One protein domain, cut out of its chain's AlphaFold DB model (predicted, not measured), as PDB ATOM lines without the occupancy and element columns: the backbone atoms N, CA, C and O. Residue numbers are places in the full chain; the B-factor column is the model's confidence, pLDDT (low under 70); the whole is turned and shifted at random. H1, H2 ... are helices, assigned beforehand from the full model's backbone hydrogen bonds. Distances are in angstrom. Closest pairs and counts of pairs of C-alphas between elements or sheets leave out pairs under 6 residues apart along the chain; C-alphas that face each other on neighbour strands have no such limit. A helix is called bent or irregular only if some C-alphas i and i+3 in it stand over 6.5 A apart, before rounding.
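What this domain is: This is residues 513 to 705 of the 706 residues of an uncharacterized protein of Microgenomates group bacterium GW2011_GWA2_37_6 (UniProt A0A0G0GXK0). A cluster of crossed helices, with H4 in its middle and H1, H2, H3, H5 and H9 round it, has a long helical hairpin, H7 and H8, reaching away from one side. H6 lies between H9 and the end of H8 that comes back to the cluster; the far end of the hairpin, with the link at residues 632 to 640, makes one end of the longest axis. The printed part has 193 residues with ten named helices, H1 to H10 in order along the chain, and no named strand; the class is all helix. The whole is compact, with a radius of gyration of the C-alphas of 17.2 A, and the C-alphas span 57 by 39 by 34 A.

Where its parts are: The printed part begins with H1, residues 513 to 522, whose C-alpha 513 is at (35.920, 48.301, 19.507). After a tight link comes H2, residues 524 to 532, and after a short link H3, residues 542 to 545. H4, residues 557 to 570, is 19.2 A long from first to last C-alpha; it is neither bent nor irregular, but only just: C-alphas 565 and 568 are 6.1 A apart. H5, residues 577 to 583, is joined by a tight link to H6, residues 586 to 597, 16.2 A long. H7, residues 612 to 631, is 28.6 A long. H8, residues 641 to 664, is the longest helix with 24 residues and 34.2 A; its C-alpha 641 is at (6.329, 50.184, 21.395). H9, residues 672 to 691, is 28.4 A long, and H10, residues 701 to 704, ends with C-alpha 704 at (24.635, 27.792, 5.842).

How they stand to each other: H4 is the hub, touching six helices. With residues 566 to 570 alone it touches H1, about perpendicular at 75 degrees; the closest C-alphas, of Ala 520 and Ala 570, are 5.0 A apart. H2 touches H4 at a steep tilt of 50 degrees, opposite ways, closest at the C-alphas of Ile 527 and Val 569, 6.0 A. H3 touches H4, with the C-alphas of Leu 545 and Gly 558 closest at 4.1 A. H5 touches H4, about perpendicular at 85 degrees, closest at the C-alphas of Arg 563 and Ala 580, 6.1 A. H9 touches H4 at a steep tilt of 61 degrees, closest at the C-alphas of Ile 566 and Ala 683, 6.9 A. H4 and H8 only just touch, with 3 pairs of C-alphas within 8 A, the closest those of Gly 558 and Ile 664, 7.0 A. H6 touches H9 at a steep tilt of 50 degrees, opposite ways, closest at the C-alphas of Ile 596 and Leu 678, 6.1 A. H8, with residues 656 to 664 alone, touches H6 at a shallow tilt of 24 degrees, the same way, closest at the C-alphas of Ala 590 and Ile 660, 4.9 A. H7 and H8 form a helical hairpin at a shallow tilt of 24 degrees, opposite ways, closest at the C-alphas of Ile 619 and Val 652, 5.5 A. H10 is close to but not clearly touching H6, the closest C-alphas being those of His 595 and Tyr 703, 6.5 A. H7 and H4 are apart. Every O i to N i+4 pair is within hydrogen-bond range in H1, H5, H6, H7, H8 and H9, against 4 of 5 in H2 and 8 of 10 in H4; H3 and H10 are too short for such a pair.

The domain as a whole: The two C-alphas farthest apart, of Lys 535 and Ala 635, are 59.1 A from each other. The printed part has no cut. The links from H3 to H4 and from H6 to H7 are long, with 11 and 14 residues. The mean pLDDT of the printed part is 79.5, and 35 residues are under 70, among them residues 529 to 542, 631 to 636 and 700 to 705.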
ATOM      1  N   ASP A 513      36.296  49.651  19.945       91.62
ATOM      2  CA  ASP A 513      35.920  48.301  19.507       91.62
ATOM      3  C   ASP A 513      36.791  47.777  18.352       91.62
ATOM      4  O   ASP A 513      37.223  46.624  18.340       91.62
ATOM      5  N   LEU A 514      37.069  48.630  17.359       91.75
ATOM      6  CA  LEU A 514      37.972  48.287  16.256       91.75
ATOM      7  C   LEU A 514      39.422  48.140  16.741       91.75
ATOM      8  O   LEU A 514      40.165  47.296  16.235       91.75
ATOM      9  N   GLU A 515      39.835  48.939  17.726       89.69
ATOM     10  CA  GLU A 515      41.155  48.841  18.354       89.69
ATOM     11  C   GLU A 515      41.308  47.543  19.164       89.69
ATOM     12  O   GLU A 515      42.387  46.942  19.154       89.69
ATOM     13  N   GLU A 516      40.236  47.066  19.802       89.94
ATOM     14  CA  GLU A 516      40.201  45.775  20.494       89.94
ATOM     15  C   GLU A 516      40.423  44.612  19.514       89.94
ATOM     16  O   GLU A 516      41.294  43.772  19.749       89.94
ATOM     17  N   TRP A 517      39.758  44.620  18.351       89.94
ATOM     18  CA  TRP A 517      40.040  43.659  17.274       89.94
ATOM     19  C   TRP A 517      41.464  43.765  16.731       89.94
ATOM     20  O   TRP A 517      42.110  42.743  16.492       89.94
ATOM     21  N   GLY A 518      41.981  44.986  16.570       85.94
ATOM     22  CA  GLY A 518      43.376  45.211  16.193       85.94
ATOM     23  C   GLY A 518      44.356  44.604  17.202       85.94
ATOM     24  O   GLY A 518      45.340  43.981  16.814       85.94
ATOM     25  N   THR A 519      44.057  44.714  18.495       85.19
ATOM     26  CA  THR A 519      44.877  44.145  19.576       85.19
ATOM     27  C   THR A 519      44.777  42.620  19.619       85.19
ATOM     28  O   THR A 519      45.802  41.945  19.727       85.19
ATOM     29  N   ALA A 520      43.571  42.062  19.479       84.75
ATOM     30  CA  ALA A 520      43.356  40.620  19.371       84.75
ATOM     31  C   ALA A 520      44.114  40.023  18.175       84.75
ATOM     32  O   ALA A 520      44.729  38.963  18.296       84.75
ATOM     33  N   PHE A 521      44.151  40.744  17.052       80.19
ATOM     34  CA  PHE A 521      44.948  40.389  15.883       80.19
ATOM     35  C   PHE A 521      46.460  40.428  16.164       80.19
ATOM     36  O   PHE A 521      47.161  39.451  15.906       80.19
ATOM     37  N   ASP A 522      46.970  41.506  16.763       76.19
ATOM     38  CA  ASP A 522      48.398  41.637  17.094       76.19
ATOM     39  C   ASP A 522      48.854  40.566  18.111       76.19
ATOM     40  O   ASP A 522      50.010  40.128  18.123       76.19
ATOM     41  N   LYS A 523      47.933  40.106  18.967       76.38
ATOM     42  CA  LYS A 523      48.147  39.069  19.991       76.38
ATOM     43  C   LYS A 523      47.676  37.682  19.569       76.38
ATOM     44  O   LYS A 523      47.666  36.767  20.393       76.38
ATOM     45  N   TYR A 524      47.384  37.490  18.288       73.31
ATOM     46  CA  TYR A 524      46.870  36.239  17.743       73.31
ATOM     47  C   TYR A 524      47.735  35.016  18.107       73.31
ATOM     48  O   TYR A 524      47.228  33.965  18.502       73.31
ATOM     49  N   GLY A 525      49.065  35.163  18.085       66.31
ATOM     50  CA  GLY A 525      49.983  34.104  18.518       66.31
ATOM     51  C   GLY A 525      49.802  33.684  19.985       66.31
ATOM     52  O   GLY A 525      49.885  32.493  20.288       66.31
ATOM     53  N   SER A 526      49.499  34.637  20.872       71.31
ATOM     54  CA  SER A 526      49.246  34.405  22.301       71.31
ATOM     55  C   SER A 526      47.890  33.745  22.559       71.31
ATOM     56  O   SER A 526      47.793  32.893  23.444       71.31
ATOM     57  N   ILE A 527      46.866  34.088  21.766       73.00
ATOM     58  CA  ILE A 527      45.546  33.433  21.791       73.00
ATOM     59  C   ILE A 527      45.718  31.931  21.525       73.00
ATOM     60  O   ILE A 527      45.274  31.095  22.316       73.00
ATOM     61  N   MET A 528      46.467  31.581  20.474       72.69
ATOM     62  CA  MET A 528      46.732  30.182  20.119       72.69
ATOM     63  C   MET A 528      47.654  29.468  21.125       72.69
ATOM     64  O   MET A 528      47.457  28.292  21.429       72.69
ATOM     65  N   ASP A 529      48.644  30.163  21.698       67.50
ATOM     66  CA  ASP A 529      49.557  29.576  22.692       67.50
ATOM     67  C   ASP A 529      48.905  29.299  24.052       67.50
ATOM     68  O   ASP A 529      49.312  28.363  24.747       67.50
ATOM     69  N   THR A 530      47.899  30.085  24.440       67.88
ATOM     70  CA  THR A 530      47.170  29.885  25.704       67.88
ATOM     71  C   THR A 530      46.416  28.560  25.692       67.88
ATOM     72  O   THR A 530      46.376  27.857  26.697       67.88
ATOM     73  N   GLN A 531      45.926  28.153  24.522       63.28
ATOM     74  CA  GLN A 531      45.253  26.872  24.314       63.28
ATOM     75  C   GLN A 531      46.218  25.675  24.294       63.28
ATOM     76  O   GLN A 531      45.870  24.561  24.680       63.28
ATOM     77  N   ARG A 532      47.479  25.912  23.918       59.59
ATOM     78  CA  ARG A 532      48.541  24.897  23.860       59.59
ATOM     79  C   ARG A 532      49.060  24.473  25.240       59.59
ATOM     80  O   ARG A 532      49.411  23.311  25.427       59.59
ATOM     81  N   LYS A 533      49.164  25.401  26.201       57.06
ATOM     82  CA  LYS A 533      49.886  25.200  27.482       57.06
ATOM     83  C   LYS A 533      49.026  24.672  28.639       57.06
ATOM     84  O   LYS A 533      49.470  24.679  29.789       57.06
ATOM     85  N   GLN A 534      47.807  24.229  28.359       59.09
ATOM     86  CA  GLN A 534      46.809  24.005  29.398       59.09
ATOM     87  C   GLN A 534      47.094  22.770  30.247       59.09
ATOM     88  O   GLN A 534      47.361  21.674  29.749       59.09
ATOM     89  N   LYS A 535      46.968  22.955  31.560       54.41
ATOM     90  CA  LYS A 535      46.920  21.870  32.541       54.41
ATOM     91  C   LYS A 535      45.461  21.503  32.810       54.41
ATOM     92  O   LYS A 535      44.563  22.322  32.629       54.41
ATOM     93  N   ALA A 536      45.221  20.282  33.286       51.50
ATOM     94  CA  ALA A 536      43.893  19.876  33.739       51.50
ATOM     95  C   ALA A 536      43.342  20.887  34.768       51.50
ATOM     96  O   ALA A 536      43.987  21.133  35.790       51.50
ATOM     97  N   GLY A 537      42.169  21.466  34.487       53.53
ATOM     98  CA  GLY A 537      41.511  22.470  35.333       53.53
ATOM     99  C   GLY A 537      41.659  23.931  34.887       53.53
ATOM    100  O   GLY A 537      41.025  24.790  35.495       53.53
ATOM    101  N   ASP A 538      42.441  24.220  33.843       65.69
ATOM    102  CA  ASP A 538      42.528  25.559  33.243       65.69
ATOM    103  C   ASP A 538      41.160  25.973  32.638       65.69
ATOM    104  O   ASP A 538      40.524  25.151  31.971       65.69
ATOM    105  N   PRO A 539      40.646  27.199  32.883       65.19
ATOM    106  CA  PRO A 539      39.364  27.662  32.335       65.19
ATOM    107  C   PRO A 539      39.278  27.600  30.812       65.19
ATOM    108  O   PRO A 539      38.178  27.537  30.268       65.19
ATOM    109  N   TYR A 540      40.418  27.616  30.129       64.94
ATOM    110  CA  TYR A 540      40.463  27.632  28.679       64.94
ATOM    111  C   TYR A 540      40.478  26.232  28.060       64.94
ATOM    112  O   TYR A 540      40.489  26.143  26.833       64.94
ATOM    113  N   THR A 541      40.472  25.147  28.856       66.38
ATOM    114  CA  THR A 541      40.491  23.786  28.302       66.38
ATOM    115  C   THR A 541      39.351  23.522  27.342       66.38
ATOM    116  O   THR A 541      38.251  24.040  27.482       66.38
ATOM    117  N   LEU A 542      39.598  22.646  26.376       67.06
ATOM    118  CA  LEU A 542      38.592  22.233  25.396       67.06
ATOM    119  C   LEU A 542      37.311  21.709  26.043       67.06
ATOM    120  O   LEU A 542      36.223  22.020  25.568       67.06
ATOM    121  N   ASP A 543      37.441  20.984  27.159       70.50
ATOM    122  CA  ASP A 543      36.299  20.560  27.975       70.50
ATOM    123  C   ASP A 543      35.445  21.763  28.406       70.50
ATOM    124  O   ASP A 543      34.220  21.718  28.337       70.50
ATOM    125  N   ARG A 544      36.089  22.869  28.796       79.50
ATOM    126  CA  ARG A 544      35.434  24.120  29.195       79.50
ATOM    127  C   ARG A 544      34.900  24.919  28.008       79.50
ATOM    128  O   ARG A 544      33.894  25.597  28.171       79.50
ATOM    129  N   LEU A 545      35.518  24.831  26.827       84.06
ATOM    130  CA  LEU A 545      34.976  25.445  25.605       84.06
ATOM    131  C   LEU A 545      33.672  24.769  25.161       84.06
ATOM    132  O   LEU A 545      32.797  25.439  24.627       84.06
ATOM    133  N   SER A 546      33.535  23.462  25.404       85.00
ATOM    134  CA  SER A 546      32.324  22.687  25.093       85.00
ATOM    135  C   SER A 546      31.195  22.826  26.125       85.00
ATOM    136  O   SER A 546      30.126  22.235  25.960       85.00
ATOM    137  N   ASP A 547      31.425  23.585  27.202       86.62
ATOM    138  CA  ASP A 547      30.507  23.683  28.333       86.62
ATOM    139  C   ASP A 547      29.222  24.435  27.943       86.62
ATOM    140  O   ASP A 547      29.210  25.650  27.732       86.62
ATOM    141  N   SER A 548      28.121  23.693  27.838       86.31
ATOM    142  CA  SER A 548      26.799  24.212  27.480       86.31
ATOM    143  C   SER A 548      25.966  24.650  28.692       86.31
ATOM    144  O   SER A 548      24.771  24.935  28.552       86.31
ATOM    145  N   THR A 549      26.560  24.685  29.891       87.50
ATOM    146  CA  THR A 549      25.869  25.130  31.105       87.50
ATOM    147  C   THR A 549      25.674  26.645  31.125       87.50
ATOM    148  O   THR A 549      26.444  27.412  30.545       87.50
ATOM    149  N   LEU A 550      24.601  27.080  31.791       87.25
ATOM    150  CA  LEU A 550      24.297  28.493  31.996       87.25
ATOM    151  C   LEU A 550      25.022  29.015  33.243       87.25
ATOM    152  O   LEU A 550      24.902  28.445  34.329       87.25
ATOM    153  N   ARG A 551      25.722  30.138  33.088       85.56
ATOM    154  CA  ARG A 551      26.260  30.967  34.167       85.56
ATOM    155  C   ARG A 551      25.134  31.632  34.959       85.56
ATOM    156  O   ARG A 551      23.987  31.713  34.521       85.56
ATOM    157  N   ALA A 552      25.484  32.171  36.127       82.12
ATOM    158  CA  ALA A 552      24.554  32.904  36.989       82.12
ATOM    159  C   ALA A 552      23.921  34.136  36.308       82.12
ATOM    160  O   ALA A 552      22.827  34.547  36.685       82.12
ATOM    161  N   ASP A 553      24.585  34.705  35.300       82.56
ATOM    162  CA  ASP A 553      24.101  35.828  34.490       82.56
ATOM    163  C   ASP A 553      23.320  35.393  33.232       82.56
ATOM    164  O   ASP A 553      22.971  36.224  32.391       82.56
ATOM    165  N   GLY A 554      23.035  34.094  33.089       83.56
ATOM    166  CA  GLY A 554      22.258  33.537  31.982       83.56
ATOM    167  C   GLY A 554      23.026  33.370  30.668       83.56
ATOM    168  O   GLY A 554      22.398  33.078  29.652       83.56
ATOM    169  N   GLN A 555      24.352  33.545  30.655       89.69
ATOM    170  CA  GLN A 555      25.188  33.248  29.485       89.69
ATOM    171  C   GLN A 555      25.692  31.804  29.486       89.69
ATOM    172  O   GLN A 555      25.780  31.171  30.531       89.69
ATOM    173  N   ILE A 556      26.048  31.274  28.314       90.81
ATOM    174  CA  ILE A 556      26.597  29.917  28.187       90.81
ATOM    175  C   ILE A 556      28.100  29.932  28.491       90.81
ATOM    176  O   ILE A 556      28.846  30.689  27.868       90.81
ATOM    177  N   GLU A 557      28.544  29.087  29.429       90.81
ATOM    178  CA  GLU A 557      29.919  29.057  29.950       90.81
ATOM    179  C   GLU A 557      30.959  28.941  28.828       90.81
ATOM    180  O   GLU A 557      31.858  29.777  28.740       90.81
ATOM    181  N   GLY A 558      30.812  27.969  27.926       89.88
ATOM    182  CA  GLY A 558      31.752  27.752  26.827       89.88
ATOM    183  C   GLY A 558      31.825  28.922  25.845       89.88
ATOM    184  O   GLY A 558      32.904  29.257  25.359       89.88
ATOM    185  N   ALA A 559      30.702  29.608  25.596       93.00
ATOM    186  CA  ALA A 559      30.659  30.762  24.697       93.00
ATOM    187  C   ALA A 559      31.454  31.935  25.283       93.00
ATOM    188  O   ALA A 559      32.199  32.619  24.579       93.00
ATOM    189  N   GLU A 560      31.359  32.124  26.596       92.75
ATOM    190  CA  GLU A 560      32.165  33.108  27.303       92.75
ATOM    191  C   GLU A 560      33.646  32.717  27.329       92.75
ATOM    192  O   GLU A 560      34.495  33.575  27.112       92.75
ATOM    193  N   ARG A 561      33.989  31.431  27.494       90.25
ATOM    194  CA  ARG A 561      35.391  30.982  27.399       90.25
ATOM    195  C   ARG A 561      36.003  31.244  26.029       90.25
ATOM    196  O   ARG A 561      37.189  31.566  25.954       90.25
ATOM    197  N   ILE A 562      35.217  31.151  24.959       91.06
ATOM    198  CA  ILE A 562      35.653  31.523  23.605       91.06
ATOM    199  C   ILE A 562      35.947  33.028  23.529       91.06
ATOM    200  O   ILE A 562      37.023  33.411  23.071       91.06
ATOM    201  N   ARG A 563      35.050  33.883  24.039       92.56
ATOM    202  CA  ARG A 563      35.261  35.344  24.098       92.56
ATOM    203  C   ARG A 563      36.482  35.726  24.927       92.56
ATOM    204  O   ARG A 563      37.317  36.502  24.474       92.56
ATOM    205  N   GLU A 564      36.610  35.144  26.115       90.56
ATOM    206  CA  GLU A 564      37.752  35.332  27.009       90.56
ATOM    207  C   GLU A 564      39.055  34.869  26.324       90.56
ATOM    208  O   GLU A 564      40.073  35.554  26.388       90.56
ATOM    209  N   SER A 565      39.027  33.750  25.594       87.06
ATOM    210  CA  SER A 565      40.200  33.273  24.848       87.06
ATOM    211  C   SER A 565      40.667  34.265  23.783       87.06
ATOM    212  O   SER A 565      41.861  34.324  23.516       87.06
ATOM    213  N   ILE A 566      39.753  35.030  23.179       88.88
ATOM    214  CA  ILE A 566      40.075  35.995  22.122       88.88
ATOM    215  C   ILE A 566      40.486  37.347  22.717       88.88
ATOM    216  O   ILE A 566      41.572  37.837  22.418       88.88
ATOM    217  N   PHE A 567      39.654  37.944  23.573       90.62
ATOM    218  CA  PHE A 567      39.855  39.322  24.035       90.62
ATOM    219  C   PHE A 567      40.595  39.418  25.369       90.62
ATOM    220  O   PHE A 567      41.538  40.199  25.488       90.62
ATOM    221  N   LEU A 568      40.240  38.589  26.358       85.88
ATOM    222  CA  LEU A 568      40.888  38.631  27.676       85.88
ATOM    223  C   LEU A 568      42.357  38.196  27.588       85.88
ATOM    224  O   LEU A 568      43.205  38.781  28.252       85.88
ATOM    225  N   VAL A 569      42.683  37.210  26.746       82.75
ATOM    226  CA  VAL A 569      44.081  36.804  26.496       82.75
ATOM    227  C   VAL A 569      44.862  37.874  25.728       82.75
ATOM    228  O   VAL A 569      46.070  38.019  25.939       82.75
ATOM    229  N   ALA A 570      44.202  38.617  24.836       83.75
ATOM    230  CA  ALA A 570      44.844  39.666  24.054       83.75
ATOM    231  C   ALA A 570      45.203  40.885  24.912       83.75
ATOM    232  O   ALA A 570      46.353  41.333  24.884       83.75
ATOM    233  N   ASP A 571      44.251  41.389  25.697       85.25
ATOM    234  CA  ASP A 571      44.473  42.500  26.620       85.25
ATOM    235  C   ASP A 571      43.614  42.363  27.891       85.25
ATOM    236  O   ASP A 571      42.481  42.852  27.954       85.25
ATOM    237  N   PRO A 572      44.169  41.759  28.959       85.88
ATOM    238  CA  PRO A 572      43.461  41.618  30.224       85.88
ATOM    239  C   PRO A 572      43.045  42.945  30.865       85.88
ATOM    240  O   PRO A 572      42.129  42.964  31.682       85.88
ATOM    241  N   SER A 573      43.734  44.045  30.542       86.19
ATOM    242  CA  SER A 573      43.505  45.345  31.179       86.19
ATOM    243  C   SER A 573      42.292  46.088  30.624       86.19
ATOM    244  O   SER A 573      41.746  46.953  31.310       86.19
ATOM    245  N   LYS A 574      41.865  45.742  29.404       84.25
ATOM    246  CA  LYS A 574      40.747  46.380  28.697       84.25
ATOM    247  C   LYS A 574      39.515  45.489  28.549       84.25
ATOM    248  O   LYS A 574      38.479  45.972  28.110       84.25
ATOM    249  N   TYR A 575      39.610  44.215  28.920       88.25
ATOM    250  CA  TYR A 575      38.528  43.258  28.729       88.25
ATOM    251  C   TYR A 575      37.238  43.651  29.470       88.25
ATOM    252  O   TYR A 575      37.220  43.779  30.696       88.25
ATOM    253  N   SER A 576      36.137  43.738  28.717       91.38
ATOM    254  CA  SER A 576      34.768  43.810  29.234       91.38
ATOM    255  C   SER A 576      33.939  42.645  28.673       91.38
ATOM    256  O   SER A 576      33.843  42.503  27.451       91.38
ATOM    257  N   PRO A 577      33.283  41.833  29.527       89.62
ATOM    258  CA  PRO A 577      32.362  40.792  29.068       89.62
ATOM    259  C   PRO A 577      31.231  41.342  28.194       89.62
ATOM    260  O   PRO A 577      30.880  40.746  27.178       89.62
ATOM    261  N   GLU A 578      30.661  42.492  28.553       90.00
ATOM    262  CA  GLU A 578      29.577  43.134  27.807       90.00
ATOM    263  C   GLU A 578      30.033  43.570  26.413       90.00
ATOM    264  O   GLU A 578      29.323  43.339  25.430       90.00
ATOM    265  N   GLN A 579      31.229  44.156  26.317       89.38
ATOM    266  CA  GLN A 579      31.832  44.529  25.040       89.38
ATOM    267  C   GLN A 579      32.109  43.285  24.192       89.38
ATOM    268  O   GLN A 579      31.629  43.205  23.063       89.38
ATOM    269  N   ALA A 580      32.750  42.261  24.758       91.38
ATOM    270  CA  ALA A 580      33.050  41.013  24.063       91.38
ATOM    271  C   ALA A 580      31.794  40.285  23.542       91.38
ATOM    272  O   ALA A 580      31.817  39.702  22.457       91.38
ATOM    273  N   ARG A 581      30.676  40.330  24.282       91.44
ATOM    274  CA  ARG A 581      29.374  39.779  23.852       91.44
ATOM    275  C   ARG A 581      28.770  40.524  22.672       91.44
ATOM    276  O   ARG A 581      28.102  39.900  21.850       91.44
ATOM    277  N   ARG A 582      28.994  41.838  22.593       89.19
ATOM    278  CA  ARG A 582      28.574  42.656  21.452       89.19
ATOM    279  C   ARG A 582      29.439  42.366  20.227       89.19
ATOM    280  O   ARG A 582      28.886  42.037  19.185       89.19
ATOM    281  N   LEU A 583      30.765  42.393  20.387       91.94
ATOM    282  CA  LEU A 583      31.708  42.147  19.290       91.94
ATOM    283  C   LEU A 583      31.604  40.721  18.740       91.94
ATOM    284  O   LEU A 583      31.759  40.508  17.542       91.94
ATOM    285  N   ILE A 584      31.329  39.734  19.598       93.75
ATOM    286  CA  ILE A 584      31.161  38.328  19.220       93.75
ATOM    287  C   ILE A 584      29.843  37.811  19.807       93.75
ATOM    288  O   ILE A 584      29.779  37.354  20.954       93.75
ATOM    289  N   SER A 585      28.780  37.838  19.003       90.94
ATOM    290  CA  SER A 585      27.456  37.347  19.407       90.94
ATOM    291  C   SER A 585      27.412  35.819  19.576       90.94
ATOM    292  O   SER A 585      28.235  35.084  19.029       90.94
ATOM    293  N   ASN A 586      26.426  35.317  20.331       91.38
ATOM    294  CA  ASN A 586      26.190  33.870  20.462       91.38
ATOM    295  C   ASN A 586      25.874  33.221  19.105       91.38
ATOM    296  O   ASN A 586      26.313  32.102  18.848       91.38
ATOM    297  N   ASP A 587      25.169  33.946  18.228       88.50
ATOM    298  CA  ASP A 587      24.938  33.535  16.842       88.50
ATOM    299  C   ASP A 587      26.270  33.342  16.110       88.50
ATOM    300  O   ASP A 587      26.537  32.250  15.622       88.50
ATOM    301  N   ALA A 588      27.160  34.339  16.117       90.81
ATOM    302  CA  ALA A 588      28.449  34.247  15.433       90.81
ATOM    303  C   ALA A 588      29.292  33.049  15.915       90.81
ATOM    304  O   ALA A 588      29.825  32.301  15.095       90.81
ATOM    305  N   ILE A 589      29.356  32.799  17.227       93.00
ATOM    306  CA  ILE A 589      30.066  31.621  17.753       93.00
ATOM    307  C   ILE A 589      29.421  30.333  17.237       93.00
ATOM    308  O   ILE A 589      30.128  29.455  16.746       93.00
ATOM    309  N   ALA A 590      28.091  30.222  17.295       90.50
ATOM    310  CA  ALA A 590      27.388  29.029  16.836       90.50
ATOM    311  C   ALA A 590      27.612  28.777  15.338       90.50
ATOM    312  O   ALA A 590      27.860  27.641  14.936       90.50
ATOM    313  N   LYS A 591      27.604  29.837  14.521       87.88
ATOM    314  CA  LYS A 591      27.941  29.776  13.092       87.88
ATOM    315  C   LYS A 591      29.362  29.264  12.865       87.88
ATOM    316  O   LYS A 591      29.564  28.382  12.032       87.88
ATOM    317  N   GLY A 592      30.328  29.752  13.645       89.12
ATOM    318  CA  GLY A 592      31.700  29.248  13.618       89.12
ATOM    319  C   GLY A 592      31.795  27.769  13.995       89.12
ATOM    320  O   GLY A 592      32.457  27.002  13.299       89.12
ATOM    321  N   VAL A 593      31.095  27.342  15.051       88.69
ATOM    322  CA  VAL A 593      31.070  25.934  15.484       88.69
ATOM    323  C   VAL A 593      30.475  25.043  14.396       88.69
ATOM    324  O   VAL A 593      31.092  24.045  14.035       88.69
ATOM    325  N   ILE A 594      29.325  25.417  13.829       85.56
ATOM    326  CA  ILE A 594      28.673  24.676  12.739       85.56
ATOM    327  C   ILE A 594      29.620  24.516  11.550       85.56
ATOM    328  O   ILE A 594      29.760  23.407  11.037       85.56
ATOM    329  N   HIS A 595      30.293  25.596  11.149       84.12
ATOM    330  CA  HIS A 595      31.216  25.583  10.021       84.12
ATOM    331  C   HIS A 595      32.430  24.675  10.273       84.12
ATOM    332  O   HIS A 595      32.726  23.793   9.472       84.12
ATOM    333  N   ILE A 596      33.115  24.849  11.407       83.12
ATOM    334  CA  ILE A 596      34.379  24.154  11.701       83.12
ATOM    335  C   ILE A 596      34.169  22.680  12.067       83.12
ATOM    336  O   ILE A 596      35.019  21.832  11.775       83.12
ATOM    337  N   TYR A 597      33.041  22.359  12.700       80.25
ATOM    338  CA  TYR A 597      32.682  20.989  13.068       80.25
ATOM    339  C   TYR A 597      31.777  20.300  12.040       80.25
ATOM    340  O   TYR A 597      31.427  19.143  12.255       80.25
ATOM    341  N   GLU A 598      31.462  20.964  10.921       77.25
ATOM    342  CA  GLU A 598      30.669  20.420   9.805       77.25
ATOM    343  C   GLU A 598      29.313  19.852  10.278       77.25
ATOM    344  O   GLU A 598      28.871  18.780   9.860       77.25
ATOM    345  N   ILE A 599      28.656  20.565  11.200       78.25
ATOM    346  CA  ILE A 599      27.408  20.114  11.828       78.25
ATOM    347  C   ILE A 599      26.263  20.238  10.811       78.25
ATOM    348  O   ILE A 599      25.995  21.346  10.337       78.25
ATOM    349  N   PRO A 600      25.519  19.160  10.491       76.12
ATOM    350  CA  PRO A 600      24.446  19.266   9.517       76.12
ATOM    351  C   PRO A 600      23.286  20.112  10.062       76.12
ATOM    352  O   PRO A 600      22.685  19.812  11.091       76.12
ATOM    353  N   ILE A 601      22.903  21.151   9.320       79.88
ATOM    354  CA  ILE A 601      21.899  22.140   9.756       79.88
ATOM    355  C   ILE A 601      20.464  21.594   9.866       79.88
ATOM    356  O   ILE A 601      19.588  22.242  10.439       79.88
ATOM    357  N   ASN A 602      20.207  20.406   9.312       79.81
ATOM    358  CA  ASN A 602      18.910  19.730   9.393       79.81
ATOM    359  C   ASN A 602      18.776  18.845  10.641       79.81
ATOM    360  O   ASN A 602      17.718  18.253  10.842       79.81
ATOM    361  N   VAL A 603      19.824  18.728  11.462       70.88
ATOM    362  CA  VAL A 603      19.757  17.948  12.699       70.88
ATOM    363  C   VAL A 603      18.889  18.694  13.710       70.88
ATOM    364  O   VAL A 603      19.050  19.897  13.936       70.88
ATOM    365  N   THR A 604      17.953  17.964  14.312       72.44
ATOM    366  CA  THR A 604      17.241  18.394  15.515       72.44
ATOM    367  C   THR A 604      18.150  18.166  16.710       72.44
ATOM    368  O   THR A 604      18.539  17.032  16.987       72.44
ATOM    369  N   MET A 605      18.494  19.233  17.416       61.03
ATOM    370  CA  MET A 605      19.344  19.159  18.596       61.03
ATOM    371  C   MET A 605      18.765  20.057  19.693       61.03
ATOM    372  O   MET A 605      18.180  21.094  19.403       61.03
ATOM    373  N   GLY A 606      18.901  19.634  20.952       60.28
ATOM    374  CA  GLY A 606      18.313  20.329  22.099       60.28
ATOM    375  C   GLY A 606      16.884  19.884  22.442       60.28
ATOM    376  O   GLY A 606      16.351  18.921  21.891       60.28
ATOM    377  N   THR A 607      16.272  20.562  23.411       58.78
ATOM    378  CA  THR A 607      14.972  20.193  24.009       58.78
ATOM    379  C   THR A 607      13.756  20.758  23.271       58.78
ATOM    380  O   THR A 607      12.634  20.340  23.544       58.78
ATOM    381  N   SER A 608      13.954  21.686  22.332       67.88
ATOM    382  CA  SER A 608      12.878  22.375  21.608       67.88
ATOM    383  C   SER A 608      12.290  21.578  20.440       67.88
ATOM    384  O   SER A 608      11.237  21.939  19.919       67.88
ATOM    385  N   GLY A 609      12.969  20.514  19.994       74.56
ATOM    386  CA  GLY A 609      12.573  19.737  18.816       74.56
ATOM    387  C   GLY A 609      12.780  20.465  17.479       74.56
ATOM    388  O   GLY A 609      12.380  19.946  16.436       74.56
ATOM    389  N   ARG A 610      13.417  21.641  17.488       82.81
ATOM    390  CA  ARG A 610      13.698  22.448  16.295       82.81
ATOM    391  C   ARG A 610      15.029  22.051  15.662       82.81
ATOM    392  O   ARG A 610      15.952  21.609  16.343       82.81
ATOM    393  N   THR A 611      15.140  22.207  14.347       83.88
ATOM    394  CA  THR A 611      16.424  22.042  13.649       83.88
ATOM    395  C   THR A 611      17.280  23.300  13.773       83.88
ATOM    396  O   THR A 611      16.751  24.406  13.900       83.88
ATOM    397  N   ILE A 612      18.603  23.157  13.658       83.25
ATOM    398  CA  ILE A 612      19.543  24.295  13.617       83.25
ATOM    399  C   ILE A 612      19.113  25.326  12.561       83.25
ATOM    400  O   ILE A 612      19.092  26.526  12.833       83.25
ATOM    401  N   ARG A 613      18.690  24.858  11.378       83.88
ATOM    402  CA  ARG A 613      18.158  25.712  10.308       83.88
ATOM    403  C   ARG A 613      16.931  26.510  10.757       83.88
ATOM    404  O   ARG A 613      16.857  27.698  10.478       83.88
ATOM    405  N   GLN A 614      15.977  25.880  11.446       83.50
ATOM    406  CA  GLN A 614      14.780  26.566  11.949       83.50
ATOM    407  C   GLN A 614      15.123  27.618  13.009       83.50
ATOM    408  O   GLN A 614      14.514  28.685  13.018       83.50
ATOM    409  N   ILE A 615      16.090  27.338  13.886       84.69
ATOM    410  CA  ILE A 615      16.552  28.304  14.890       84.69
ATOM    411  C   ILE A 615      17.223  29.500  14.208       84.69
ATOM    412  O   ILE A 615      16.854  30.640  14.485       84.69
ATOM    413  N   GLY A 616      18.126  29.248  13.256       83.31
ATOM    414  CA  GLY A 616      18.777  30.293  12.462       83.31
ATOM    415  C   GLY A 616      17.780  31.178  11.707       83.31
ATOM    416  O   GLY A 616      17.828  32.400  11.838       83.31
ATOM    417  N   SER A 617      16.826  30.582  10.983       83.56
ATOM    418  CA  SER A 617      15.788  31.334  10.259       83.56
ATOM    419  C   SER A 617      14.946  32.220  11.180       83.56
ATOM    420  O   SER A 617      14.613  33.349  10.816       83.56
ATOM    421  N   ASP A 618      14.626  31.747  12.385       83.94
ATOM    422  CA  ASP A 618      13.856  32.533  13.347       83.94
ATOM    423  C   ASP A 618      14.680  33.669  13.958       83.94
ATOM    424  O   ASP A 618      14.130  34.745  14.184       83.94
ATOM    425  N   ILE A 619      15.985  33.483  14.197       85.00
ATOM    426  CA  ILE A 619      16.876  34.587  14.597       85.00
ATOM    427  C   ILE A 619      16.831  35.681  13.531       85.00
ATOM    428  O   ILE A 619      16.598  36.840  13.863       85.00
ATOM    429  N   GLU A 620      16.977  35.324  12.253       82.31
ATOM    430  CA  GLU A 620      16.953  36.297  11.158       82.31
ATOM    431  C   GLU A 620      15.605  37.013  11.041       82.31
ATOM    432  O   GLU A 620      15.564  38.242  10.949       82.31
ATOM    433  N   ALA A 621      14.497  36.272  11.094       79.06
ATOM    434  CA  ALA A 621      13.156  36.841  11.021       79.06
ATOM    435  C   ALA A 621      12.864  37.779  12.207       79.06
ATOM    436  O   ALA A 621      12.307  38.867  12.029       79.06
ATOM    437  N   GLN A 622      13.268  37.397  13.425       82.38
ATOM    438  CA  GLN A 622      13.096  38.241  14.611       82.38
ATOM    439  C   GLN A 622      14.035  39.451  14.590       82.38
ATOM    440  O   GLN A 622      13.614  40.537  14.986       82.38
ATOM    441  N   GLN A 623      15.257  39.313  14.070       82.00
ATOM    442  CA  GLN A 623      16.183  40.432  13.902       82.00
ATOM    443  C   GLN A 623      15.646  41.442  12.883       82.00
ATOM    444  O   GLN A 623      15.656  42.644  13.144       82.00
ATOM    445  N   GLN A 624      15.102  40.977  11.753       79.94
ATOM    446  CA  GLN A 624      14.433  41.842  10.776       79.94
ATOM    447  C   GLN A 624      13.237  42.568  11.396       79.94
ATOM    448  O   GLN A 624      13.074  43.772  11.197       79.94
ATOM    449  N   ARG A 625      12.430  41.867  12.201       77.44
ATOM    450  CA  ARG A 625      11.301  42.466  12.920       77.44
ATOM    451  C   ARG A 625      11.754  43.506  13.944       77.44
ATOM    452  O   ARG A 625      11.143  44.568  14.033       77.44
ATOM    453  N   LEU A 626      12.814  43.222  14.698       82.00
ATOM    454  CA  LEU A 626      13.408  44.159  15.647       82.00
ATOM    455  C   LEU A 626      13.926  45.408  14.925       82.00
ATOM    456  O   LEU A 626      13.591  46.519  15.328       82.00
ATOM    457  N   ASN A 627      14.666  45.239  13.830       77.12
ATOM    458  CA  ASN A 627      15.178  46.349  13.026       77.12
ATOM    459  C   ASN A 627      14.032  47.197  12.448       77.12
ATOM    460  O   ASN A 627      14.083  48.424  12.507       77.12
ATOM    461  N   ALA A 628      12.962  46.558  11.962       71.50
ATOM    462  CA  ALA A 628      11.774  47.250  11.470       71.50
ATOM    463  C   ALA A 628      11.062  48.051  12.573       71.50
ATOM    464  O   ALA A 628      10.631  49.174  12.325       71.50
ATOM    465  N   LEU A 629      10.971  47.508  13.796       74.50
ATOM    466  CA  LEU A 629      10.447  48.242  14.950       74.50
ATOM    467  C   LEU A 629      11.329  49.453  15.267       74.50
ATOM    468  O   LEU A 629      10.817  50.563  15.353       74.50
ATOM    469  N   LEU A 630      12.647  49.267  15.366       72.62
ATOM    470  CA  LEU A 630      13.592  50.347  15.671       72.62
ATOM    471  C   LEU A 630      13.588  51.465  14.615       72.62
ATOM    472  O   LEU A 630      13.806  52.631  14.951       72.62
ATOM    473  N   ALA A 631      13.275  51.137  13.358       69.06
ATOM    474  CA  ALA A 631      13.161  52.106  12.271       69.06
ATOM    475  C   ALA A 631      11.909  53.006  12.364       69.06
ATOM    476  O   ALA A 631      11.886  54.077  11.742       69.06
ATOM    477  N   LEU A 632      10.885  52.638  13.151       65.56
ATOM    478  CA  LEU A 632       9.628  53.391  13.239       65.56
ATOM    479  C   LEU A 632       9.844  54.832  13.728       65.56
ATOM    480  O   LEU A 632      10.471  55.104  14.761       65.56
ATOM    481  N   ALA A 633       9.264  55.780  12.986       44.81
ATOM    482  CA  ALA A 633       9.209  57.183  13.378       44.81
ATOM    483  C   ALA A 633       8.431  57.350  14.700       44.81
ATOM    484  O   ALA A 633       7.468  56.613  14.913       44.81
ATOM    485  N   PRO A 634       8.772  58.333  15.558       58.72
ATOM    486  CA  PRO A 634       8.106  58.534  16.849       58.72
ATOM    487  C   PRO A 634       6.576  58.605  16.763       58.72
ATOM    488  O   PRO A 634       5.893  58.022  17.595       58.72
ATOM    489  N   ALA A 635       6.037  59.236  15.715       45.16
ATOM    490  CA  ALA A 635       4.596  59.355  15.479       45.16
ATOM    491  C   ALA A 635       3.897  58.031  15.099       45.16
ATOM    492  O   ALA A 635       2.682  57.928  15.216       45.16
ATOM    493  N   ALA A 636       4.650  57.027  14.641       49.91
ATOM    494  CA  ALA A 636       4.151  55.697  14.287       49.91
ATOM    495  C   ALA A 636       4.348  54.666  15.417       49.91
ATOM    496  O   ALA A 636       4.009  53.492  15.251       49.91
ATOM    497  N   ARG A 637       4.916  55.079  16.560       75.38
ATOM    498  CA  ARG A 637       5.119  54.205  17.719       75.38
ATOM    499  C   ARG A 637       3.793  54.007  18.438       75.38
ATOM    500  O   ARG A 637       3.124  54.962  18.824       75.38
ATOM    501  N   THR A 638       3.405  52.751  18.613       72.25
ATOM    502  CA  THR A 638       2.227  52.396  19.406       72.25
ATOM    503  C   THR A 638       2.506  52.617  20.900       72.25
ATOM    504  O   THR A 638       3.669  52.617  21.305       72.25
ATOM    505  N   PRO A 639       1.477  52.739  21.761       75.88
ATOM    506  CA  PRO A 639       1.668  52.847  23.214       75.88
ATOM    507  C   PRO A 639       2.486  51.699  23.825       75.88
ATOM    508  O   PRO A 639       3.116  51.867  24.860       75.88
ATOM    509  N   ASN A 640       2.516  50.543  23.153       81.12
ATOM    510  CA  ASN A 640       3.251  49.352  23.579       81.12
ATOM    511  C   ASN A 640       4.603  49.196  22.861       81.12
ATOM    512  O   ASN A 640       5.164  48.102  22.860       81.12
ATOM    513  N   TYR A 641       5.113  50.244  22.207       75.56
ATOM    514  CA  TYR A 641       6.329  50.184  21.395       75.56
ATOM    515  C   TYR A 641       7.534  49.642  22.173       75.56
ATOM    516  O   TYR A 641       8.158  48.682  21.724       75.56
ATOM    517  N   ASP A 642       7.814  50.186  23.360       74.75
ATOM    518  CA  ASP A 642       8.962  49.759  24.170       74.75
ATOM    519  C   ASP A 642       8.823  48.298  24.618       74.75
ATOM    520  O   ASP A 642       9.783  47.530  24.561       74.75
ATOM    521  N   THR A 643       7.604  47.873  24.959       80.31
ATOM    522  CA  THR A 643       7.289  46.475  25.280       80.31
ATOM    523  C   THR A 643       7.513  45.556  24.076       80.31
ATOM    524  O   THR A 643       8.081  44.477  24.224       80.31
ATOM    525  N   LEU A 644       7.112  45.969  22.870       75.62
ATOM    526  CA  LEU A 644       7.315  45.195  21.641       75.62
ATOM    527  C   LEU A 644       8.799  45.083  21.273       75.62
ATOM    528  O   LEU A 644       9.242  44.007  20.873       75.62
ATOM    529  N   VAL A 645       9.568  46.162  21.440       78.12
ATOM    530  CA  VAL A 645      11.026  46.156  21.248       78.12
ATOM    531  C   VAL A 645      11.694  45.234  22.270       78.12
ATOM    532  O   VAL A 645      12.539  44.426  21.889       78.12
ATOM    533  N   ALA A 646      11.294  45.300  23.544       78.12
ATOM    534  CA  ALA A 646      11.820  44.429  24.592       78.12
ATOM    535  C   ALA A 646      11.522  42.946  24.312       78.12
ATOM    536  O   ALA A 646      12.432  42.124  24.371       78.12
ATOM    537  N   ILE A 647      10.287  42.605  23.927       78.88
ATOM    538  CA  ILE A 647       9.906  41.234  23.552       78.88
ATOM    539  C   ILE A 647      10.720  40.750  22.348       78.88
ATOM    540  O   ILE A 647      11.237  39.636  22.368       78.88
ATOM    541  N   ALA A 648      10.859  41.575  21.306       78.06
ATOM    542  CA  ALA A 648      11.632  41.213  20.121       78.06
ATOM    543  C   ALA A 648      13.111  40.957  20.464       78.06
ATOM    544  O   ALA A 648      13.664  39.949  20.028       78.06
ATOM    545  N   ARG A 649      13.727  41.802  21.306       83.62
ATOM    546  CA  ARG A 649      15.095  41.590  21.812       83.62
ATOM    547  C   ARG A 649      15.222  40.290  22.605       83.62
ATOM    548  O   ARG A 649      16.139  39.517  22.352       83.62
ATOM    549  N   THR A 650      14.288  40.021  23.516       85.88
ATOM    550  CA  THR A 650      14.275  38.779  24.301       85.88
ATOM    551  C   THR A 650      14.149  37.549  23.406       85.88
ATOM    552  O   THR A 650      14.869  36.578  23.606       85.88
ATOM    553  N   ASN A 651      13.293  37.590  22.381       84.38
ATOM    554  CA  ASN A 651      13.128  36.472  21.450       84.38
ATOM    555  C   ASN A 651      14.394  36.207  20.627       84.38
ATOM    556  O   ASN A 651      14.776  35.048  20.471       84.38
ATOM    557  N   VAL A 652      15.055  37.260  20.128       85.56
ATOM    558  CA  VAL A 652      16.354  37.128  19.446       85.56
ATOM    559  C   VAL A 652      17.368  36.481  20.388       85.56
ATOM    560  O   VAL A 652      17.946  35.456  20.039       85.56
ATOM    561  N   ASN A 653      17.529  37.017  21.602       86.75
ATOM    562  CA  ASN A 653      18.494  36.503  22.574       86.75
ATOM    563  C   ASN A 653      18.214  35.046  22.964       86.75
ATOM    564  O   ASN A 653      19.144  34.246  23.020       86.75
ATOM    565  N   ASN A 654      16.951  34.679  23.189       87.12
ATOM    566  CA  ASN A 654      16.565  33.310  23.531       87.12
ATOM    567  C   ASN A 654      16.878  32.335  22.392       87.12
ATOM    568  O   ASN A 654      17.452  31.282  22.647       87.12
ATOM    569  N   ASN A 655      16.565  32.697  21.143       87.75
ATOM    570  CA  ASN A 655      16.903  31.859  19.993       87.75
ATOM    571  C   ASN A 655      18.426  31.748  19.801       87.75
ATOM    572  O   ASN A 655      18.924  30.679  19.466       87.75
ATOM    573  N   GLN A 656      19.183  32.826  20.038       89.44
ATOM    574  CA  GLN A 656      20.646  32.786  19.988       89.44
ATOM    575  C   GLN A 656      21.241  31.902  21.092       89.44
ATOM    576  O   GLN A 656      22.174  31.148  20.820       89.44
ATOM    577  N   LEU A 657      20.706  31.973  22.317       88.94
ATOM    578  CA  LEU A 657      21.090  31.102  23.433       88.94
ATOM    579  C   LEU A 657      20.776  29.635  23.126       88.94
ATOM    580  O   LEU A 657      21.627  28.774  23.327       88.94
ATOM    581  N   GLU A 658      19.592  29.360  22.579       86.94
ATOM    582  CA  GLU A 658      19.191  28.024  22.138       86.94
ATOM    583  C   GLU A 658      20.158  27.486  21.071       86.94
ATOM    584  O   GLU A 658      20.634  26.353  21.178       86.94
ATOM    585  N   LEU A 659      20.508  28.310  20.077       88.19
ATOM    586  CA  LEU A 659      21.413  27.939  18.991       88.19
ATOM    587  C   LEU A 659      22.825  27.620  19.497       88.19
ATOM    588  O   LEU A 659      23.401  26.592  19.128       88.19
ATOM    589  N   ILE A 660      23.396  28.479  20.347       90.19
ATOM    590  CA  ILE A 660      24.743  28.244  20.873       90.19
ATOM    591  C   ILE A 660      24.763  27.061  21.838       90.19
ATOM    592  O   ILE A 660      25.630  26.206  21.714       90.19
ATOM    593  N   GLN A 661      23.783  26.928  22.735       87.31
ATOM    594  CA  GLN A 661      23.706  25.798  23.666       87.31
ATOM    595  C   GLN A 661      23.624  24.460  22.920       87.31
ATOM    596  O   GLN A 661      24.247  23.471  23.309       87.31
ATOM    597  N   THR A 662      22.887  24.463  21.813       81.44
ATOM    598  CA  THR A 662      22.738  23.326  20.916       81.44
ATOM    599  C   THR A 662      24.053  22.948  20.234       81.44
ATOM    600  O   THR A 662      24.432  21.777  20.210       81.44
ATOM    601  N   THR A 663      24.773  23.930  19.697       87.12
ATOM    602  CA  THR A 663      25.959  23.692  18.860       87.12
ATOM    603  C   THR A 663      27.236  23.500  19.673       87.12
ATOM    604  O   THR A 663      28.051  22.649  19.325       87.12
ATOM    605  N   ILE A 664      27.403  24.220  20.786       88.25
ATOM    606  CA  ILE A 664      28.661  24.271  21.545       88.25
ATOM    607  C   ILE A 664      29.076  22.917  22.131       88.25
ATOM    608  O   ILE A 664      30.259  22.600  22.192       88.25
ATOM    609  N   SER A 665      28.095  22.068  22.453       82.25
ATOM    610  CA  SER A 665      28.313  20.694  22.929       82.25
ATOM    611  C   SER A 665      28.997  19.780  21.901       82.25
ATOM    612  O   SER A 665      29.514  18.723  22.255       82.25
ATOM    613  N   SER A 666      29.016  20.184  20.626       80.06
ATOM    614  CA  SER A 666      29.671  19.444  19.542       80.06
ATOM    615  C   SER A 666      31.180  19.702  19.478       80.06
ATOM    616  O   SER A 666      31.892  18.991  18.764       80.06
ATOM    617  N   ILE A 667      31.691  20.684  20.234       81.00
ATOM    618  CA  ILE A 667      33.130  20.905  20.401       81.00
ATOM    619  C   ILE A 667      33.716  19.682  21.107       81.00
ATOM    620  O   ILE A 667      33.507  19.447  22.294       81.00
ATOM    621  N   SER A 668      34.455  18.869  20.355       71.50
ATOM    622  CA  SER A 668      35.060  17.656  20.895       71.50
ATOM    623  C   SER A 668      36.275  17.978  21.763       71.50
ATOM    624  O   SER A 668      37.272  18.502  21.267       71.50
ATOM    625  N   SER A 669      36.248  17.550  23.027       62.72
ATOM    626  CA  SER A 669      37.378  17.671  23.961       62.72
ATOM    627  C   SER A 669      38.660  16.964  23.513       62.72
ATOM    628  O   SER A 669      39.761  17.280  23.965       62.72
ATOM    629  N   THR A 670      38.525  16.008  22.598       58.62
ATOM    630  CA  THR A 670      39.641  15.253  22.023       58.62
ATOM    631  C   THR A 670      40.183  15.846  20.723       58.62
ATOM    632  O   THR A 670      41.279  15.473  20.319       58.62
ATOM    633  N   ASP A 671      39.458  16.757  20.061       67.69
ATOM    634  CA  ASP A 671      39.888  17.360  18.791       67.69
ATOM    635  C   ASP A 671      40.405  18.787  19.012       67.69
ATOM    636  O   ASP A 671      39.761  19.793  18.696       67.69
ATOM    637  N   ARG A 672      41.607  18.856  19.594       71.62
ATOM    638  CA  ARG A 672      42.275  20.119  19.937       71.62
ATOM    639  C   ARG A 672      42.519  21.009  18.722       71.62
ATOM    640  O   ARG A 672      42.463  22.229  18.830       71.62
ATOM    641  N   ILE A 673      42.770  20.398  17.565       69.62
ATOM    642  CA  ILE A 673      43.085  21.118  16.331       69.62
ATOM    643  C   ILE A 673      41.837  21.814  15.790       69.62
ATOM    644  O   ILE A 673      41.925  22.985  15.426       69.62
ATOM    645  N   LYS A 674      40.667  21.159  15.775       74.56
ATOM    646  CA  LYS A 674      39.420  21.828  15.363       74.56
ATOM    647  C   LYS A 674      39.038  22.983  16.285       74.56
ATOM    648  O   LYS A 674      38.599  24.016  15.798       74.56
ATOM    649  N   ALA A 675      39.268  22.861  17.587       78.94
ATOM    650  CA  ALA A 675      39.001  23.962  18.507       78.94
ATOM    651  C   ALA A 675      39.958  25.151  18.308       78.94
ATOM    652  O   ALA A 675      39.517  26.300  18.323       78.94
ATOM    653  N   LEU A 676      41.244  24.896  18.035       76.25
ATOM    654  CA  LEU A 676      42.167  25.952  17.604       76.25
ATOM    655  C   LEU A 676      41.722  26.586  16.282       76.25
ATOM    656  O   LEU A 676      41.752  27.805  16.161       76.25
ATOM    657  N   ARG A 677      41.262  25.784  15.311       77.75
ATOM    658  CA  ARG A 677      40.700  26.287  14.046       77.75
ATOM    659  C   ARG A 677      39.446  27.131  14.259       77.75
ATOM    660  O   ARG A 677      39.252  28.092  13.531       77.75
ATOM    661  N   LEU A 678      38.615  26.809  15.248       85.94
ATOM    662  CA  LEU A 678      37.454  27.620  15.612       85.94
ATOM    663  C   LEU A 678      37.877  28.994  16.132       85.94
ATOM    664  O   LEU A 678      37.380  30.005  15.646       85.94
ATOM    665  N   LEU A 679      38.810  29.037  17.085       85.38
ATOM    666  CA  LEU A 679      39.330  30.301  17.607       85.38
ATOM    667  C   LEU A 679      40.042  31.104  16.513       85.38
ATOM    668  O   LEU A 679      39.858  32.317  16.436       85.38
ATOM    669  N   ASP A 680      40.799  30.428  15.644       79.94
ATOM    670  CA  ASP A 680      41.424  31.033  14.468       79.94
ATOM    671  C   ASP A 680      40.382  31.674  13.555       79.94
ATOM    672  O   ASP A 680      40.459  32.861  13.250       79.94
ATOM    673  N   PHE A 681      39.386  30.892  13.153       85.50
ATOM    674  CA  PHE A 681      38.325  31.325  12.261       85.50
ATOM    675  C   PHE A 681      37.590  32.548  12.815       85.50
ATOM    676  O   PHE A 681      37.479  33.554  12.120       85.50
ATOM    677  N   LEU A 682      37.160  32.503  14.080       88.88
ATOM    678  CA  LEU A 682      36.457  33.617  14.721       88.88
ATOM    679  C   LEU A 682      37.336  34.872  14.812       88.88
ATOM    680  O   LEU A 682      36.866  35.969  14.510       88.88
ATOM    681  N   ALA A 683      38.614  34.724  15.175       86.69
ATOM    682  CA  ALA A 683      39.541  35.848  15.250       86.69
ATOM    683  C   ALA A 683      39.826  36.464  13.868       86.69
ATOM    684  O   ALA A 683      39.847  37.687  13.727       86.69
ATOM    685  N   LYS A 684      40.006  35.631  12.833       82.81
ATOM    686  CA  LYS A 684      40.257  36.078  11.455       82.81
ATOM    687  C   LYS A 684      39.046  36.764  10.844       82.81
ATOM    688  O   LYS A 684      39.199  37.837  10.269       82.81
ATOM    689  N   GLU A 685      37.862  36.171  10.955       86.56
ATOM    690  CA  GLU A 685      36.636  36.788  10.443       86.56
ATOM    691  C   GLU A 685      36.317  38.086  11.197       86.56
ATOM    692  O   GLU A 685      35.908  39.067  10.579       86.56
ATOM    693  N   GLY A 686      36.620  38.154  12.495       88.69
ATOM    694  CA  GLY A 686      36.448  39.371  13.287       88.69
ATOM    695  C   GLY A 686      37.387  40.483  12.843       88.69
ATOM    696  O   GLY A 686      36.948  41.598  12.566       88.69
ATOM    697  N   ALA A 687      38.667  40.163  12.644       84.81
ATOM    698  CA  ALA A 687      39.645  41.105  12.109       84.81
ATOM    699  C   ALA A 687      39.310  41.551  10.669       84.81
ATOM    700  O   ALA A 687      39.485  42.724  10.336       84.81
ATOM    701  N   LYS A 688      38.764  40.666   9.820       86.88
ATOM    702  CA  LYS A 688      38.250  41.036   8.484       86.88
ATOM    703  C   LYS A 688      37.042  41.970   8.574       86.88
ATOM    704  O   LYS A 688      36.946  42.908   7.782       86.88
ATOM    705  N   SER A 689      36.127  41.728   9.513       88.38
ATOM    706  CA  SER A 689      34.990  42.620   9.782       88.38
ATOM    707  C   SER A 689      35.491  44.005  10.207       88.38
ATOM    708  O   SER A 689      35.133  45.021   9.598       88.38
ATOM    709  N   ALA A 690      36.450  44.039  11.137       88.88
ATOM    710  CA  ALA A 690      37.073  45.264  11.623       88.88
ATOM    711  C   ALA A 690      37.814  46.028  10.514       88.88
ATOM    712  O   ALA A 690      37.698  47.250  10.418       88.88
ATOM    713  N   GLN A 691      38.503  45.326   9.608       86.00
ATOM    714  CA  GLN A 691      39.144  45.923   8.432       86.00
ATOM    715  C   GLN A 691      38.129  46.633   7.517       86.00
ATOM    716  O   GLN A 691      38.422  47.687   6.947       86.00
ATOM    717  N   LYS A 692      36.910  46.093   7.405       87.19
ATOM    718  CA  LYS A 692      35.790  46.724   6.684       87.19
ATOM    719  C   LYS A 692      35.128  47.861   7.483       87.19
ATOM    720  O   LYS A 692      34.234  48.525   6.966       87.19
ATOM    721  N   GLY A 693      35.580  48.121   8.712       83.69
ATOM    722  CA  GLY A 693      35.046  49.136   9.617       83.69
ATOM    723  C   GLY A 693      33.846  48.668  10.442       83.69
ATOM    724  O   GLY A 693      33.176  49.506  11.055       83.69
ATOM    725  N   ASN A 694      33.544  47.367  10.456       88.19
ATOM    726  CA  ASN A 694      32.486  46.793  11.280       88.19
ATOM    727  C   ASN A 694      33.089  46.170  12.555       88.19
ATOM    728  O   ASN A 694      33.864  45.221  12.446       88.19
ATOM    729  N   PRO A 695      32.796  46.707  13.754       87.94
ATOM    730  CA  PRO A 695      33.302  46.138  15.002       87.94
ATOM    731  C   PRO A 695      32.643  44.800  15.360       87.94
ATOM    732  O   PRO A 695      33.227  44.020  16.105       87.94
ATOM    733  N   ASP A 696      31.450  44.513  14.843       89.94
ATOM    734  CA  ASP A 696      30.744  43.278  15.165       89.94
ATOM    735  C   ASP A 696      31.200  42.154  14.220       89.94
ATOM    736  O   ASP A 696      31.372  42.349  13.011       89.94
ATOM    737  N   LEU A 697      31.420  40.956  14.766       89.44
ATOM    738  CA  LEU A 697      31.749  39.771  13.981       89.44
ATOM    739  C   LEU A 697      30.524  39.317  13.180       89.44
ATOM    740  O   LEU A 697      29.559  38.785  13.734       89.44
ATOM    741  N   GLU A 698      30.613  39.445  11.859       80.06
ATOM    742  CA  GLU A 698      29.625  38.929  10.916       80.06
ATOM    743  C   GLU A 698      30.187  37.723  10.166       80.06
ATOM    744  O   GLU A 698      31.170  37.823   9.435       80.06
ATOM    745  N   ILE A 699      29.543  36.569  10.339       81.19
ATOM    746  CA  ILE A 699      29.882  35.339   9.619       81.19
ATOM    747  C   ILE A 699      28.855  35.152   8.503       81.19
ATOM    748  O   ILE A 699      27.657  35.008   8.772       81.19
ATOM    749  N   ASP A 700      29.338  35.199   7.258       64.25
ATOM    750  CA  ASP A 700      28.524  35.258   6.040       64.25
ATOM    751  C   ASP A 700      27.495  34.117   5.923       64.25
ATOM    752  O   ASP A 700      27.740  32.963   6.274       64.25
ATOM    753  N   ARG A 701      26.327  34.409   5.337       52.53
ATOM    754  CA  ARG A 701      25.236  33.422   5.165       52.53
ATOM    755  C   ARG A 701      25.604  32.230   4.281       52.53
ATOM    756  O   ARG A 701      24.954  31.190   4.355       52.53
ATOM    757  N   HIS A 702      26.627  32.364   3.440       49.19
ATOM    758  CA  HIS A 702      27.042  31.304   2.523       49.19
ATOM    759  C   HIS A 702      27.479  30.022   3.245       49.19
ATOM    760  O   HIS A 702      27.277  28.944   2.693       49.19
ATOM    761  N   TYR A 703      27.943  30.118   4.495       49.25
ATOM    762  CA  TYR A 703      28.314  28.958   5.313       49.25
ATOM    763  C   TYR A 703      27.120  28.073   5.733       49.25
ATOM    764  O   TYR A 703      27.333  26.982   6.249       49.25
ATOM    765  N   PHE A 704      25.873  28.516   5.505       49.88
ATOM    766  CA  PHE A 704      24.635  27.792   5.842       49.88
ATOM    767  C   PHE A 704      23.911  27.170   4.641       49.88
ATOM    768  O   PHE A 704      22.897  26.497   4.822       49.88
ATOM    769  N   ASN A 705      24.385  27.417   3.417       37.38
ATOM    770  CA  ASN A 705      23.734  26.946   2.187       37.38
ATOM    771  C   ASN A 705      24.464  25.777   1.506       37.38
ATOM    772  O   ASN A 705      23.940  25.229   0.535       37.38
TER     773      ASN A 705